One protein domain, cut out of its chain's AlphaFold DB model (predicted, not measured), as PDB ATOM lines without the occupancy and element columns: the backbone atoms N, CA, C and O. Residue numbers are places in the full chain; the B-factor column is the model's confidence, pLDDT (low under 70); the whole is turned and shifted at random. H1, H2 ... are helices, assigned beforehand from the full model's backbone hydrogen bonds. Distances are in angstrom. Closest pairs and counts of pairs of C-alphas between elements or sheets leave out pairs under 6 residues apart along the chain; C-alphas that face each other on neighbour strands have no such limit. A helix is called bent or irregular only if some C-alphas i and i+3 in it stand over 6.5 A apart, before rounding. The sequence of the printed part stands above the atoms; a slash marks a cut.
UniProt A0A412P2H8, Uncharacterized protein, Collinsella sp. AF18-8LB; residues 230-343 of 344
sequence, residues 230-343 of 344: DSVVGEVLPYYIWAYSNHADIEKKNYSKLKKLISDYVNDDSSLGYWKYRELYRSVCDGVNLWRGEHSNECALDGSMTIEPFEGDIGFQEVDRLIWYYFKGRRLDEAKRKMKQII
ATOM      1  N   ASP A 230     196.637 256.646 163.505       87.94
ATOM      2  CA  ASP A 230     195.875 257.887 163.625       87.94
ATOM      3  C   ASP A 230     196.418 258.790 164.734       87.94
ATOM      4  O   ASP A 230     197.468 258.527 165.318       87.94
ATOM      5  N   SER A 231     195.731 259.900 164.998       85.81
ATOM      6  CA  SER A 231     196.163 260.865 166.007       85.81
ATOM      7  C   SER A 231     196.113 260.323 167.438       85.81
ATOM      8  O   SER A 231     196.837 260.841 168.284       85.81
ATOM      9  N   VAL A 232     195.287 259.315 167.731       89.12
ATOM     10  CA  VAL A 232     195.241 258.667 169.047       89.12
ATOM     11  C   VAL A 232     196.416 257.704 169.155       89.12
ATOM     12  O   VAL A 232     197.242 257.849 170.059       89.12
ATOM     13  N   VAL A 233     196.547 256.787 168.193       91.06
ATOM     14  CA  VAL A 233     197.626 255.791 168.171       91.06
ATOM     15  C   VAL A 233     198.990 256.477 168.128       91.06
ATOM     16  O   VAL A 233     199.848 256.192 168.953       91.06
ATOM     17  N   GLY A 234     199.187 257.457 167.244       90.06
ATOM     18  CA  GLY A 234     200.459 258.172 167.099       90.06
ATOM     19  C   GLY A 234     200.897 258.958 168.341       90.06
ATOM     20  O   GLY A 234     202.073 259.295 168.472       90.06
ATOM     21  N   GLU A 235     199.977 259.256 169.258       91.38
ATOM     22  CA  GLU A 235     200.291 259.918 170.526       91.38
ATOM     23  C   GLU A 235     200.563 258.919 171.651       91.38
ATOM     24  O   GLU A 235     201.405 259.194 172.499       91.38
ATOM     25  N   VAL A 236     199.877 257.775 171.668       93.62
ATOM     26  CA  VAL A 236     199.943 256.804 172.772       93.62
ATOM     27  C   VAL A 236     200.961 255.692 172.526       93.62
ATOM     28  O   VAL A 236     201.638 255.269 173.461       93.62
ATOM     29  N   LEU A 237     201.137 255.259 171.277       93.44
ATOM     30  CA  LEU A 237     202.059 254.186 170.904       93.44
ATOM     31  C   LEU A 237     203.499 254.369 171.435       93.44
ATOM     32  O   LEU A 237     204.085 253.357 171.815       93.44
ATOM     33  N   PRO A 238     204.079 255.590 171.562       94.12
ATOM     34  CA  PRO A 238     205.374 255.772 172.222       94.12
ATOM     35  C   PRO A 238     205.489 255.113 173.601       94.12
ATOM     36  O   PRO A 238     206.561 254.614 173.934       94.12
ATOM     37  N   TYR A 239     204.410 255.104 174.393       93.81
ATOM     38  CA  TYR A 239     204.400 254.433 175.690       93.81
ATOM     39  C   TYR A 239     204.551 252.929 175.538       93.81
ATOM     40  O   TYR A 239     205.431 252.346 176.154       93.81
ATOM     41  N   TYR A 240     203.737 252.316 174.686       94.00
ATOM     42  CA  TYR A 240     203.745 250.870 174.491       94.00
ATOM     43  C   TYR A 240     205.015 250.369 173.815       94.00
ATOM     44  O   TYR A 240     205.516 249.309 174.162       94.00
ATOM     45  N   ILE A 241     205.604 251.177 172.936       92.56
ATOM     46  CA  ILE A 241     206.946 250.944 172.412       92.56
ATOM     47  C   ILE A 241     207.974 250.939 173.543       92.56
ATOM     48  O   ILE A 241     208.746 249.998 173.665       92.56
ATOM     49  N   TRP A 242     207.982 251.968 174.391       91.06
ATOM     50  CA  TRP A 242     208.894 252.021 175.534       91.06
ATOM     51  C   TRP A 242     208.641 250.881 176.534       91.06
ATOM     52  O   TRP A 242     209.581 250.388 177.155       91.06
ATOM     53  N   ALA A 243     207.384 250.459 176.674       88.94
ATOM     54  CA  ALA A 243     206.952 249.496 177.669       88.94
ATOM     55  C   ALA A 243     207.123 248.035 177.238       88.94
ATOM     56  O   ALA A 243     207.497 247.225 178.075       88.94
ATOM     57  N   TYR A 244     206.934 247.691 175.967       89.38
ATOM     58  CA  TYR A 244     206.943 246.295 175.510       89.38
ATOM     59  C   TYR A 244     208.030 245.989 174.481       89.38
ATOM     60  O   TYR A 244     208.436 244.840 174.359       89.38
ATOM     61  N   SER A 245     208.567 246.987 173.773       86.06
ATOM     62  CA  SER A 245     209.580 246.709 172.755       86.06
ATOM     63  C   SER A 245     210.905 246.233 173.366       86.06
ATOM     64  O   SER A 245     211.355 246.737 174.403       86.06
ATOM     65  N   ASN A 246     211.559 245.299 172.671       75.62
ATOM     66  CA  ASN A 246     212.887 244.772 173.004       75.62
ATOM     67  C   ASN A 246     214.032 245.480 172.242       75.62
ATOM     68  O   ASN A 246     215.171 245.016 172.187       75.62
ATOM     69  N   HIS A 247     213.750 246.613 171.596       75.69
ATOM     70  CA  HIS A 247     214.767 247.373 170.877       75.69
ATOM     71  C   HIS A 247     215.674 248.161 171.841       75.69
ATOM     72  O   HIS A 247     215.268 249.145 172.460       75.69
ATOM     73  N   ALA A 248     216.952 247.783 171.919       68.00
ATOM     74  CA  ALA A 248     217.935 248.417 172.808       68.00
ATOM     75  C   ALA A 248     218.152 249.928 172.556       68.00
ATOM     76  O   ALA A 248     218.627 250.658 173.432       68.00
ATOM     77  N   ASP A 249     217.837 250.434 171.358       73.69
ATOM     78  CA  ASP A 249     217.929 251.860 171.040       73.69
ATOM     79  C   ASP A 249     216.712 252.667 171.527       73.69
ATOM     80  O   ASP A 249     216.811 253.892 171.655       73.69
ATOM     81  N   ILE A 250     215.593 252.003 171.836       77.00
ATOM     82  CA  ILE A 250     214.348 252.614 172.317       77.00
ATOM     83  C   ILE A 250     214.461 253.028 173.777       77.00
ATOM     84  O   ILE A 250     214.018 254.119 174.130       77.00
ATOM     85  N   GLU A 251     215.151 252.242 174.602       67.44
ATOM     86  CA  GLU A 251     215.327 252.520 176.036       67.44
ATOM     87  C   GLU A 251     216.023 253.859 176.320       67.44
ATOM     88  O   GLU A 251     215.886 254.435 177.396       67.44
ATOM     89  N   LYS A 252     216.775 254.371 175.339       74.38
ATOM     90  CA  LYS A 252     217.516 255.639 175.429       74.38
ATOM     91  C   LYS A 252     216.748 256.824 174.837       74.38
ATOM     92  O   LYS A 252     217.269 257.947 174.818       74.38
ATOM     93  N   LYS A 253     215.555 256.599 174.280       82.06
ATOM     94  CA  LYS A 253     214.730 257.647 173.673       82.06
ATOM     95  C   LYS A 253     213.685 258.121 174.674       82.06
ATOM     96  O   LYS A 253     212.936 257.341 175.243       82.06
ATOM     97  N   ASN A 254     213.596 259.438 174.803       87.12
ATOM     98  CA  ASN A 254     212.510 260.071 175.531       87.12
ATOM     99  C   ASN A 254     211.228 260.134 174.694       87.12
ATOM    100  O   ASN A 254     211.262 259.927 173.474       87.12
ATOM    101  N   TYR A 255     210.110 260.495 175.328       89.25
ATOM    102  CA  TYR A 255     208.806 260.580 174.661       89.25
ATOM    103  C   TYR A 255     208.848 261.397 173.357       89.25
ATOM    104  O   TYR A 255     208.365 260.953 172.317       89.25
ATOM    105  N   SER A 256     209.469 262.580 173.382       90.12
ATOM    106  CA  SER A 256     209.543 263.469 172.214       90.12
ATOM    107  C   SER A 256     210.332 262.854 171.057       90.12
ATOM    108  O   SER A 256     209.960 263.041 169.900       90.12
ATOM    109  N   LYS A 257     211.407 262.109 171.350       91.81
ATOM    110  CA  LYS A 257     212.202 261.401 170.338       91.81
ATOM    111  C   LYS A 257     211.440 260.220 169.741       91.81
ATOM    112  O   LYS A 257     211.504 260.046 168.530       91.81
ATOM    113  N   LEU A 258     210.708 259.449 170.549       91.69
ATOM    114  CA  LEU A 258     209.867 258.347 170.059       91.69
ATOM    115  C   LEU A 258     208.716 258.857 169.193       91.69
ATOM    116  O   LEU A 258     208.502 258.368 168.088       91.69
ATOM    117  N   LYS A 259     208.034 259.909 169.649       92.62
ATOM    118  CA  LYS A 259     206.983 260.560 168.868       92.62
ATOM    119  C   LYS A 259     207.519 261.100 167.541       92.62
ATOM    120  O   LYS A 259     206.876 260.932 166.508       92.62
ATOM    121  N   LYS A 260     208.701 261.729 167.559       92.56
ATOM    122  CA  LYS A 260     209.358 262.189 166.334       92.56
ATOM    123  C   LYS A 260     209.706 261.017 165.415       92.56
ATOM    124  O   LYS A 260     209.421 261.110 164.236       92.56
ATOM    125  N   LEU A 261     210.241 259.918 165.944       92.62
ATOM    126  CA  LEU A 261     210.568 258.725 165.161       92.62
ATOM    127  C   LEU A 261     209.346 258.173 164.411       92.62
ATOM    128  O   LEU A 261     209.412 257.977 163.204       92.62
ATOM    129  N   ILE A 262     208.220 257.990 165.111       93.06
ATOM    130  CA  ILE A 262     206.957 257.558 164.491       93.06
ATOM    131  C   ILE A 262     206.503 258.567 163.432       93.06
ATOM    132  O   ILE A 262     206.113 258.180 162.335       93.06
ATOM    133  N   SER A 263     206.571 259.863 163.747       91.75
ATOM    134  CA  SER A 263     206.226 260.925 162.800       91.75
ATOM    135  C   SER A 263     207.110 260.881 161.553       91.75
ATOM    136  O   SER A 263     206.597 261.038 160.452       91.75
ATOM    137  N   ASP A 264     208.414 260.663 161.698       92.56
ATOM    138  CA  ASP A 264     209.357 260.588 160.583       92.56
ATOM    139  C   ASP A 264     209.057 259.359 159.706       92.56
ATOM    140  O   ASP A 264     209.072 259.466 158.486       92.56
ATOM    141  N   TYR A 265     208.694 258.217 160.304       92.56
ATOM    142  CA  TYR A 265     208.282 257.016 159.564       92.56
ATOM    143  C   TYR A 265     206.974 257.212 158.793       92.56
ATOM    144  O   TYR A 265     206.885 256.866 157.621       92.56
ATOM    145  N   VAL A 266     205.960 257.799 159.424       88.75
ATOM    146  CA  VAL A 266     204.652 258.030 158.791       88.75
ATOM    147  C   VAL A 266     204.728 259.075 157.673       88.75
ATOM    148  O   VAL A 266     203.970 259.004 156.708       88.75
ATOM    149  N   ASN A 267     205.632 260.048 157.790       87.31
ATOM    150  CA  ASN A 267     205.808 261.104 156.793       87.31
ATOM    151  C   ASN A 267     206.874 260.789 155.734       87.31
ATOM    152  O   ASN A 267     207.149 261.652 154.901       87.31
ATOM    153  N   ASP A 268     207.466 259.595 155.753       88.31
ATOM    154  CA  ASP A 268     208.414 259.160 154.729       88.31
ATOM    155  C   ASP A 268     207.749 259.155 153.336       88.31
ATOM    156  O   ASP A 268     206.574 258.810 153.167       88.31
ATOM    157  N   ASP A 269     208.512 259.552 152.320       83.62
ATOM    158  CA  ASP A 269     208.041 259.639 150.933       83.62
ATOM    159  C   ASP A 269     208.152 258.294 150.175       83.62
ATOM    160  O   ASP A 269     208.032 258.260 148.949       83.62
ATOM    161  N   SER A 270     208.339 257.173 150.881       87.00
ATOM    162  CA  SER A 270     208.399 255.821 150.317       87.00
ATOM    163  C   SER A 270     207.581 254.801 151.123       87.00
ATOM    164  O   SER A 270     207.167 255.043 152.258       87.00
ATOM    165  N   SER A 271     207.380 253.607 150.556       86.50
ATOM    166  CA  SER A 271     206.758 252.477 151.263       86.50
ATOM    167  C   SER A 271     207.554 252.019 152.491       86.50
ATOM    168  O   SER A 271     206.984 251.427 153.410       86.50
ATOM    169  N   LEU A 272     208.850 252.344 152.560       87.88
ATOM    170  CA  LEU A 272     209.714 251.987 153.681       87.88
ATOM    171  C   LEU A 272     209.280 252.660 154.991       87.88
ATOM    172  O   LEU A 272     209.495 252.095 156.062       87.88
ATOM    173  N   GLY A 273     208.666 253.844 154.927       90.31
ATOM    174  CA  GLY A 273     208.169 254.547 156.108       90.31
ATOM    175  C   GLY A 273     207.135 253.761 156.891       90.31
ATOM    176  O   GLY A 273     207.338 253.447 158.065       90.31
ATOM    177  N   TYR A 274     206.039 253.389 156.221       91.31
ATOM    178  CA  TYR A 274     204.995 252.584 156.850       91.31
ATOM    179  C   TYR A 274     205.518 251.208 157.267       91.31
ATOM    180  O   TYR A 274     205.161 250.736 158.340       91.31
ATOM    181  N   TRP A 275     206.414 250.596 156.482       90.88
ATOM    182  CA  TRP A 275     207.058 249.343 156.881       90.88
ATOM    183  C   TRP A 275     207.806 249.488 158.215       90.88
ATOM    184  O   TRP A 275     207.537 248.735 159.145       90.88
ATOM    185  N   LYS A 276     208.660 250.511 158.373       91.06
ATOM    186  CA  LYS A 276     209.376 250.773 159.638       91.06
ATOM    187  C   LYS A 276     208.422 251.041 160.803       91.06
ATOM    188  O   LYS A 276     208.672 250.591 161.917       91.06
ATOM    189  N   TYR A 277     207.340 251.778 160.552       92.75
ATOM    190  CA  TYR A 277     206.289 252.004 161.544       92.75
ATOM    191  C   TYR A 277     205.618 250.693 161.975       92.75
ATOM    192  O   TYR A 277     205.474 250.451 163.172       92.75
ATOM    193  N   ARG A 278     205.267 249.836 161.015       91.12
ATOM    194  CA  ARG A 278     204.654 248.529 161.258       91.12
ATOM    195  C   ARG A 278     205.587 247.593 162.020       91.12
ATOM    196  O   ARG A 278     205.133 246.961 162.960       91.12
ATOM    197  N   GLU A 279     206.873 247.525 161.677       89.75
ATOM    198  CA  GLU A 279     207.843 246.688 162.405       89.75
ATOM    199  C   GLU A 279     208.013 247.146 163.858       89.75
ATOM    200  O   GLU A 279     208.052 246.331 164.778       89.75
ATOM    201  N   LEU A 280     208.027 248.462 164.086       90.75
ATOM    202  CA  LEU A 280     208.057 249.014 165.435       90.75
ATOM    203  C   LEU A 280     206.811 248.609 166.237       90.75
ATOM    204  O   LEU A 280     206.930 248.216 167.399       90.75
ATOM    205  N   TYR A 281     205.637 248.679 165.602       92.75
ATOM    206  CA  TYR A 281     204.373 248.218 166.169       92.75
ATOM    207  C   TYR A 281     204.411 246.708 166.441       92.75
ATOM    208  O   TYR A 281     204.048 246.275 167.527       92.75
ATOM    209  N   ARG A 282     204.925 245.901 165.509       91.62
ATOM    210  CA  ARG A 282     205.040 244.450 165.681       91.62
ATOM    211  C   ARG A 282     205.881 244.087 166.895       91.62
ATOM    212  O   ARG A 282     205.448 243.261 167.681       91.62
ATOM    213  N   SER A 283     206.988 244.796 167.135       91.31
ATOM    214  CA  SER A 283     207.785 244.570 168.350       91.31
ATOM    215  C   SER A 283     207.003 244.828 169.648       91.31
ATOM    216  O   SER A 283     207.345 244.269 170.687       91.31
ATOM    217  N   VAL A 284     205.961 245.674 169.610       92.94
ATOM    218  CA  VAL A 284     205.027 245.842 170.733       92.94
ATOM    219  C   VAL A 284     204.153 244.603 170.869       92.94
ATOM    220  O   VAL A 284     204.057 244.087 171.974       92.94
ATOM    221  N   CYS A 285     203.555 244.110 169.779       92.56
ATOM    222  CA  CYS A 285     202.759 242.879 169.799       92.56
ATOM    223  C   CYS A 285     203.581 241.695 170.331       92.56
ATOM    224  O   CYS A 285     203.144 241.030 171.263       92.56
ATOM    225  N   ASP A 286     204.805 241.509 169.830       91.12
ATOM    226  CA  ASP A 286     205.714 240.443 170.265       91.12
ATOM    227  C   ASP A 286     206.033 240.554 171.762       91.12
ATOM    228  O   ASP A 286     205.956 239.574 172.501       91.12
ATOM    229  N   GLY A 287     206.350 241.764 172.239       90.44
ATOM    230  CA  GLY A 287     206.620 242.012 173.655       90.44
ATOM    231  C   GLY A 287     205.398 241.796 174.549       90.44
ATOM    232  O   GLY A 287     205.526 241.303 175.669       90.44
ATOM    233  N   VAL A 288     204.204 242.127 174.056       91.06
ATOM    234  CA  VAL A 288     202.941 241.861 174.749       91.06
ATOM    235  C   VAL A 288     202.658 240.363 174.819       91.06
ATOM    236  O   VAL A 288     202.305 239.873 175.889       91.06
ATOM    237  N   ASN A 289     202.817 239.633 173.716       90.25
ATOM    238  CA  ASN A 289     202.588 238.188 173.669       90.25
ATOM    239  C   ASN A 289     203.580 237.441 174.565       90.25
ATOM    240  O   ASN A 289     203.166 236.571 175.329       90.25
ATOM    241  N   LEU A 290     204.853 237.854 174.579       87.75
ATOM    242  CA  LEU A 290     205.846 237.333 175.520       87.75
ATOM    243  C   LEU A 290     205.407 237.552 176.975       87.75
ATOM    244  O   LEU A 290     205.350 236.600 177.750       87.75
ATOM    245  N   TRP A 291     205.026 238.785 177.324       86.00
ATOM    246  CA  TRP A 291     204.541 239.115 178.665       86.00
ATOM    247  C   TRP A 291     203.323 238.261 179.067       86.00
ATOM    248  O   TRP A 291     203.288 237.702 180.165       86.00
ATOM    249  N   ARG A 292     202.342 238.093 178.172       83.12
ATOM    250  CA  ARG A 292     201.147 237.262 178.418       83.12
ATOM    251  C   ARG A 292     201.477 235.777 178.550       83.12
ATOM    252  O   ARG A 292     200.895 235.098 179.398       83.12
ATOM    253  N   GLY A 293     202.419 235.274 177.755       78.44
ATOM    254  CA  GLY A 293     202.916 233.902 177.850       78.44
ATOM    255  C   GLY A 293     203.579 233.613 179.200       78.44
ATOM    256  O   GLY A 293     203.373 232.551 179.780       78.44
ATOM    257  N   GLU A 294     204.310 234.579 179.756       73.69
ATOM    258  CA  GLU A 294     204.901 234.458 181.093       73.69
ATOM    259  C   GLU A 294     203.832 234.473 182.204       73.69
ATOM    260  O   GLU A 294     203.887 233.649 183.114       73.69
ATOM    261  N   HIS A 295     202.811 235.335 182.103       62.94
ATOM    262  CA  HIS A 295     201.808 235.539 183.168       62.94
ATOM    263  C   HIS A 295     200.644 234.531 183.141       62.94
ATOM    264  O   HIS A 295     200.004 234.286 184.166       62.94
ATOM    265  N   SER A 296     200.368 233.899 181.997       55.50
ATOM    266  CA  SER A 296     199.372 232.817 181.894       55.50
ATOM    267  C   SER A 296     199.783 231.554 182.667       55.50
ATOM    268  O   SER A 296     198.919 230.825 183.154       55.50
ATOM    269  N   ASN A 297     201.087 231.337 182.873       45.12
ATOM    270  CA  ASN A 297     201.615 230.212 183.648       45.12
ATOM    271  C   ASN A 297     201.510 230.399 185.178       45.12
ATOM    272  O   ASN A 297     201.640 229.421 185.914       45.12
ATOM    273  N   GLU A 298     201.247 231.613 185.675       42.22
ATOM    274  CA  GLU A 298     201.117 231.885 187.117       42.22
ATOM    275  C   GLU A 298     199.679 231.703 187.645       42.22
ATOM    276  O   GLU A 298     199.486 231.364 188.813       42.22
ATOM    277  N   CYS A 299     198.654 231.852 186.795       39.75
ATOM    278  CA  CYS A 299     197.237 231.787 187.197       39.75
ATOM    279  C   CYS A 299     196.647 230.365 187.303       39.75
ATOM    280  O   CYS A 299     195.475 230.217 187.641       39.75
ATOM    281  N   ALA A 300     197.420 229.305 187.055       40.53
ATOM    282  CA  ALA A 300     196.930 227.920 187.110       40.53
ATOM    283  C   ALA A 300     196.869 227.311 188.533       40.53
ATOM    284  O   ALA A 300     196.619 226.114 188.679       40.53
ATOM    285  N   LEU A 301     197.127 228.098 189.587       40.09
ATOM    286  CA  LEU A 301     197.328 227.587 190.953       40.09
ATOM    287  C   LEU A 301     196.112 227.660 191.891       40.09
ATOM    288  O   LEU A 301     196.166 227.040 192.953       40.09
ATOM    289  N   ASP A 302     195.010 228.322 191.531       41.16
ATOM    290  CA  ASP A 302     193.781 228.254 192.332       41.16
ATOM    291  C   ASP A 302     192.540 228.019 191.457       41.16
ATOM    292  O   ASP A 302     192.323 228.664 190.437       41.16
ATOM    293  N   GLY A 303     191.756 227.001 191.811       39.78
ATOM    294  CA  GLY A 303     190.630 226.489 191.028       39.78
ATOM    295  C   GLY A 303     189.362 227.351 191.072       39.78
ATOM    296  O   GLY A 303     188.266 226.796 191.156       39.78
ATOM    297  N   SER A 304     189.476 228.680 191.051       42.16
ATOM    298  CA  SER A 304     188.340 229.605 190.990       42.16
ATOM    299  C   SER A 304     188.093 230.082 189.556       42.16
ATOM    300  O   SER A 304     188.979 230.682 188.963       42.16
ATOM    301  N   MET A 305     186.881 229.831 189.023       38.34
ATOM    302  CA  MET A 305     186.334 230.308 187.732       38.34
ATOM    303  C   MET A 305     187.389 230.881 186.772       38.34
ATOM    304  O   MET A 305     187.516 232.093 186.590       38.34
ATOM    305  N   THR A 306     188.155 229.986 186.157       40.75
ATOM    306  CA  THR A 306     189.158 230.352 185.166       40.75
ATOM    307  C   THR A 306     188.445 230.926 183.951       40.75
ATOM    308  O   THR A 306     187.768 230.212 183.210       40.75
ATOM    309  N   ILE A 307     188.584 232.236 183.750       46.16
ATOM    310  CA  ILE A 307     188.467 232.832 182.424       46.16
ATOM    311  C   ILE A 307     189.477 232.054 181.581       46.16
ATOM    312  O   ILE A 307     190.674 232.188 181.823       46.16
ATOM    313  N   GLU A 308     189.010 231.175 180.686       47.44
ATOM    314  CA  GLU A 308     189.921 230.422 179.813       47.44
ATOM    315  C   GLU A 308     190.890 231.418 179.170       47.44
ATOM    316  O   GLU A 308     190.409 232.466 178.726       47.44
ATOM    317  N   PRO A 309     192.210 231.170 179.157       51.00
ATOM    318  CA  PRO A 309     193.156 232.047 178.481       51.00
ATOM    319  C   PRO A 309     192.708 232.282 177.037       51.00
ATOM    320  O   PRO A 309     192.101 231.412 176.414       51.00
ATOM    321  N   PHE A 310     192.949 233.470 176.496       53.59
ATOM    322  CA  PHE A 310     192.772 233.685 175.064       53.59
ATOM    323  C   PHE A 310     193.748 232.753 174.328       53.59
ATOM    324  O   PHE A 310     194.961 232.898 174.468       53.59
ATOM    325  N   GLU A 311     193.224 231.761 173.604       57.44
ATOM    326  CA  GLU A 311     194.033 230.857 172.786       57.44
ATOM    327  C   GLU A 311     194.609 231.641 171.603       57.44
ATOM    328  O   GLU A 311     193.939 231.854 170.594       57.44
ATOM    329  N   GLY A 312     195.851 232.099 171.744       72.00
ATOM    330  CA  GLY A 312     196.633 232.657 170.647       72.00
ATOM    331  C   GLY A 312     197.310 233.984 170.964       72.00
ATOM    332  O   GLY A 312     196.873 234.766 171.812       72.00
ATOM    333  N   ASP A 313     198.389 234.221 170.229       83.62
ATOM    334  CA  ASP A 313     199.052 235.514 170.147       83.62
ATOM    335  C   ASP A 313     198.073 236.568 169.619       83.62
ATOM    336  O   ASP A 313     197.262 236.297 168.731       83.62
ATOM    337  N   ILE A 314     198.146 237.787 170.157       89.06
ATOM    338  CA  ILE A 314     197.392 238.910 169.594       89.06
ATOM    339  C   ILE A 314     198.158 239.626 168.498       89.06
ATOM    340  O   ILE A 314     199.392 239.660 168.495       89.06
ATOM    341  N   GLY A 315     197.390 240.248 167.607       90.50
ATOM    342  CA  GLY A 315     197.884 241.035 166.493       90.50
ATOM    343  C   GLY A 315     197.685 242.538 166.680       90.50
ATOM    344  O   GLY A 315     197.433 243.061 167.770       90.50
ATOM    345  N   PHE A 316     197.819 243.262 165.574       92.25
ATOM    346  CA  PHE A 316     197.551 244.693 165.502       92.25
ATOM    347  C   PHE A 316     196.105 245.033 165.863       92.25
ATOM    348  O   PHE A 316     195.877 246.053 166.504       92.25
ATOM    349  N   GLN A 317     195.133 244.194 165.502       90.38
ATOM    350  CA  GLN A 317     193.715 244.424 165.740       90.38
ATOM    351  C   GLN A 317     193.397 244.611 167.224       90.38
ATOM    352  O   GLN A 317     192.732 245.587 167.586       90.38
ATOM    353  N   GLU A 318     193.837 243.699 168.091       91.25
ATOM    354  CA  GLU A 318     193.551 243.791 169.523       91.25
ATOM    355  C   GLU A 318     194.267 244.990 170.143       91.25
ATOM    356  O   GLU A 318     193.682 245.705 170.967       91.25
ATOM    357  N   VAL A 319     195.505 245.253 169.711       92.62
ATOM    358  CA  VAL A 319     196.287 246.386 170.211       92.62
ATOM    359  C   VAL A 319     195.655 247.718 169.795       92.62
ATOM    360  O   VAL A 319     195.414 248.579 170.649       92.62
ATOM    361  N   ASP A 320     195.294 247.869 168.518       91.19
ATOM    362  CA  ASP A 320     194.624 249.050 167.968       91.19
ATOM    363  C   ASP A 320     193.287 249.298 168.674       91.19
ATOM    364  O   ASP A 320     192.998 250.428 169.086       91.19
ATOM    365  N   ARG A 321     192.482 248.245 168.876       88.69
ATOM    366  CA  ARG A 321     191.195 248.332 169.580       88.69
ATOM    367  C   ARG A 321     191.378 248.811 171.014       88.69
ATOM    368  O   ARG A 321     190.700 249.763 171.403       88.69
ATOM    369  N   LEU A 322     192.290 248.216 171.786       91.44
ATOM    370  CA  LEU A 322     192.499 248.615 173.182       91.44
ATOM    371  C   LEU A 322     192.978 250.066 173.286       91.44
ATOM    372  O   LEU A 322     192.402 250.846 174.053       91.44
ATOM    373  N   ILE A 323     193.985 250.449 172.492       92.00
ATOM    374  CA  ILE A 323     194.515 251.818 172.481       92.00
ATOM    375  C   ILE A 323     193.403 252.806 172.131       92.00
ATOM    376  O   ILE A 323     193.185 253.791 172.843       92.00
ATOM    377  N   TRP A 324     192.675 252.550 171.048       87.38
ATOM    378  CA  TRP A 324     191.672 253.485 170.569       87.38
ATOM    379  C   TRP A 324     190.500 253.613 171.549       87.38
ATOM    380  O   TRP A 324     190.137 254.731 171.920       87.38
ATOM    381  N   TYR A 325     189.947 252.498 172.038       84.50
ATOM    382  CA  TYR A 325     188.813 252.520 172.968       84.50
ATOM    383  C   TYR A 325     189.167 253.135 174.316       84.50
ATOM    384  O   TYR A 325     188.365 253.886 174.878       84.50
ATOM    385  N   TYR A 326     190.358 252.849 174.843       89.00
ATOM    386  CA  TYR A 326     190.739 253.383 176.141       89.00
ATOM    387  C   TYR A 326     191.079 254.871 176.075       89.00
ATOM    388  O   TYR A 326     190.668 255.622 176.962       89.00
ATOM    389  N   PHE A 327     191.823 255.316 175.057       89.94
ATOM    390  CA  PHE A 327     192.370 256.675 175.029       89.94
ATOM    391  C   PHE A 327     191.515 257.694 174.283       89.94
ATOM    392  O   PHE A 327     191.764 258.891 174.435       89.94
ATOM    393  N   LYS A 328     190.486 257.295 173.527       81.25
ATOM    394  CA  LYS A 328     189.611 258.254 172.838       81.25
ATOM    395  C   LYS A 328     189.011 259.286 173.810       81.25
ATOM    396  O   LYS A 328     188.449 258.960 174.854       81.25
ATOM    397  N   GLY A 329     189.101 260.567 173.446       78.38
ATOM    398  CA  GLY A 329     188.564 261.683 174.232       78.38
ATOM    399  C   GLY A 329     189.511 262.169 175.336       78.38
ATOM    400  O   GLY A 329     190.713 262.285 175.126       78.38
ATOM    401  N   ARG A 330     188.970 262.493 176.522       78.38
ATOM    402  CA  ARG A 330     189.713 263.188 177.600       78.38
ATOM    403  C   ARG A 330     190.933 262.423 178.131       78.38
ATOM    404  O   ARG A 330     191.872 263.047 178.618       78.38
ATOM    405  N   ARG A 331     190.932 261.091 178.033       86.19
ATOM    406  CA  ARG A 331     192.035 260.236 178.503       86.19
ATOM    407  C   ARG A 331     193.314 260.430 177.685       86.19
ATOM    408  O   ARG A 331     194.402 260.312 178.241       86.19
ATOM    409  N   LEU A 332     193.202 260.813 176.410       89.25
ATOM    410  CA  LEU A 332     194.353 261.107 175.556       89.25
ATOM    411  C   LEU A 332     195.206 262.264 176.104       89.25
ATOM    412  O   LEU A 332     196.432 262.172 176.149       89.25
ATOM    413  N   ASP A 333     194.570 263.350 176.545       87.81
ATOM    414  CA  ASP A 333     195.282 264.536 177.041       87.81
ATOM    415  C   ASP A 333     195.979 264.282 178.383       87.81
ATOM    416  O   ASP A 333     197.039 264.848 178.673       87.81
ATOM    417  N   GLU A 334     195.403 263.416 179.215       89.12
ATOM    418  CA  GLU A 334     196.040 262.956 180.446       89.12
ATOM    419  C   GLU A 334     197.240 262.051 180.154       89.12
ATOM    420  O   GLU A 334     198.328 262.294 180.683       89.12
ATOM    421  N   ALA A 335     197.076 261.081 179.249       91.62
ATOM    422  CA  ALA A 335     198.139 260.172 178.832       91.62
ATOM    423  C   ALA A 335     199.361 260.941 178.309       91.62
ATOM    424  O   ALA A 335     200.486 260.694 178.741       91.62
ATOM    425  N   LYS A 336     199.147 261.956 177.458       91.00
ATOM    426  CA  LYS A 336     200.216 262.830 176.936       91.00
ATOM    427  C   LYS A 336     201.036 263.499 178.032       91.00
ATOM    428  O   LYS A 336     202.251 263.645 177.892       91.00
ATOM    429  N   ARG A 337     200.383 263.960 179.104       89.44
ATOM    430  CA  ARG A 337     201.071 264.603 180.232       89.44
ATOM    431  C   ARG A 337     201.877 263.585 181.032       89.44
ATOM    432  O   ARG A 337     203.035 263.866 181.328       89.44
ATOM    433  N   LYS A 338     201.300 262.412 181.310       91.50
ATOM    434  CA  LYS A 338     201.969 261.318 182.030       91.50
ATOM    435  C   LYS A 338     203.192 260.789 181.271       91.50
ATOM    436  O   LYS A 338     204.281 260.751 181.835       91.50
ATOM    437  N   MET A 339     203.069 260.499 179.972       93.12
ATOM    438  CA  MET A 339     204.182 259.973 179.160       93.12
ATOM    439  C   MET A 339     205.409 260.892 179.156       93.12
ATOM    440  O   MET A 339     206.536 260.414 179.256       93.12
ATOM    441  N   LYS A 340     205.212 262.217 179.109       89.88
ATOM    442  CA  LYS A 340     206.313 263.196 179.184       89.88
ATOM    443  C   LYS A 340     207.063 263.180 180.519       89.88
ATOM    444  O   LYS A 340     208.198 263.640 180.568       89.88
ATOM    445  N   GLN A 341     206.423 262.727 181.594       88.56
ATOM    446  CA  GLN A 341     207.030 262.650 182.925       88.56
ATOM    447  C   GLN A 341     207.780 261.332 183.129       88.56
ATOM    448  O   GLN A 341     208.826 261.329 183.778       88.56
ATOM    449  N   ILE A 342     207.249 260.243 182.567       88.31
ATOM    450  CA  ILE A 342     207.759 258.880 182.750       88.31
ATOM    451  C   ILE A 342     208.913 258.587 181.779       88.31
ATOM    452  O   ILE A 342     209.961 258.098 182.193       88.31
ATOM    453  N   ILE A 343     208.764 258.940 180.498       85.62
ATOM    454  CA  ILE A 343     209.724 258.604 179.436       85.62
ATOM    455  C   ILE A 343     210.692 259.786 179.223       85.62
ATOM    456  O   ILE A 343     210.467 260.640 178.354       85.62
TER     457      ILE A 343
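This is residues 230 to 343 of the 344 residues of an uncharacterized protein of Collinsella sp. AF18-8LB (UniProt A0A412P2H8). The long helix H3 makes one side of an elongated body, and the short helix H1 packs on it in the middle, with H2, H4 and H5 set crosswise round H1. Beyond the end of H3 a long loop runs out and folds back to H4, and its residues 300 to 307 stick out from the body. The printed part has 114 residues with five named helices, H1, H2, H3, H4 and H5 in chain order, and no named strand; its class is all helix. It is only just compact, close to loose, with a radius of gyration of the C-alphas of 15.9 A and spans of 53 by 31 by 25 A.

H3, residues 271 to 296, is the longest helix at 37.1 A, from C-alpha 271 at (206.758, 252.477, 151.263) to C-alpha 296 at (199.372, 232.817, 181.894). H1 is residues 233 to 244, 15.2 A long, beginning at C-alpha 233 at (197.626, 255.791, 168.171). It is irregular, but only just: C-alphas 235 and 238 are 6.8 A apart. H2 is residues 255 to 266, 16.6 A, and H4 is residues 316 to 327, 16.2 A. H5, residues 330 to 342, is 19.3 A long and ends at C-alpha 342 at (207.759, 258.880, 182.750).

H3, with residues 280 to 288 alone, touches H1 at a steep tilt of 48 degrees, the same way; the closest C-alphas, of Tyr 244 and Gly 287, are 4.7 A apart. H1 is the hub, touching four helices. It touches H2 at Pro 238 and Leu 258, closest C-alphas 5.6 A apart, at a steep tilt of 62 degrees, opposite ways. It touches H5 at Tyr 239 and Met 339, 6.5 A between these closest C-alphas, and H4 at Val 233 and Ile 323, 6.6 A. H2 touches H3 at Tyr 265 and Gly 273, closest C-alphas 4.2 A apart. H3 and H4 touch about perpendicular, at 84 degrees, with the C-alphas of Cys 285 and Phe 316 closest at 7.0 A. H2 and H5 touch only at their ends, and only just, with 3 pairs of C-alphas within 8 A. H4 and H5 are close but not clearly touching; H2 and H4 are apart, as are H3 and H5. The helix packing is mostly crossed, with 0 of 6 pairs at a shallow tilt. Every O i to N i+4 pair is within hydrogen-bond range in H2 and H4; the counts are 5 of 8 in H1, 21 of 22 in H3 and 6 of 9 in H5.

The two C-alphas farthest apart, of Asp 269 and Gly 303, are 54.9 A apart. The printed part has no cut. The link from H3 to H4, residues 297 to 315, is long. Mean pLDDT of the printed part is 81.7; it is under 70 at residues 248, 251 and 295 to 311.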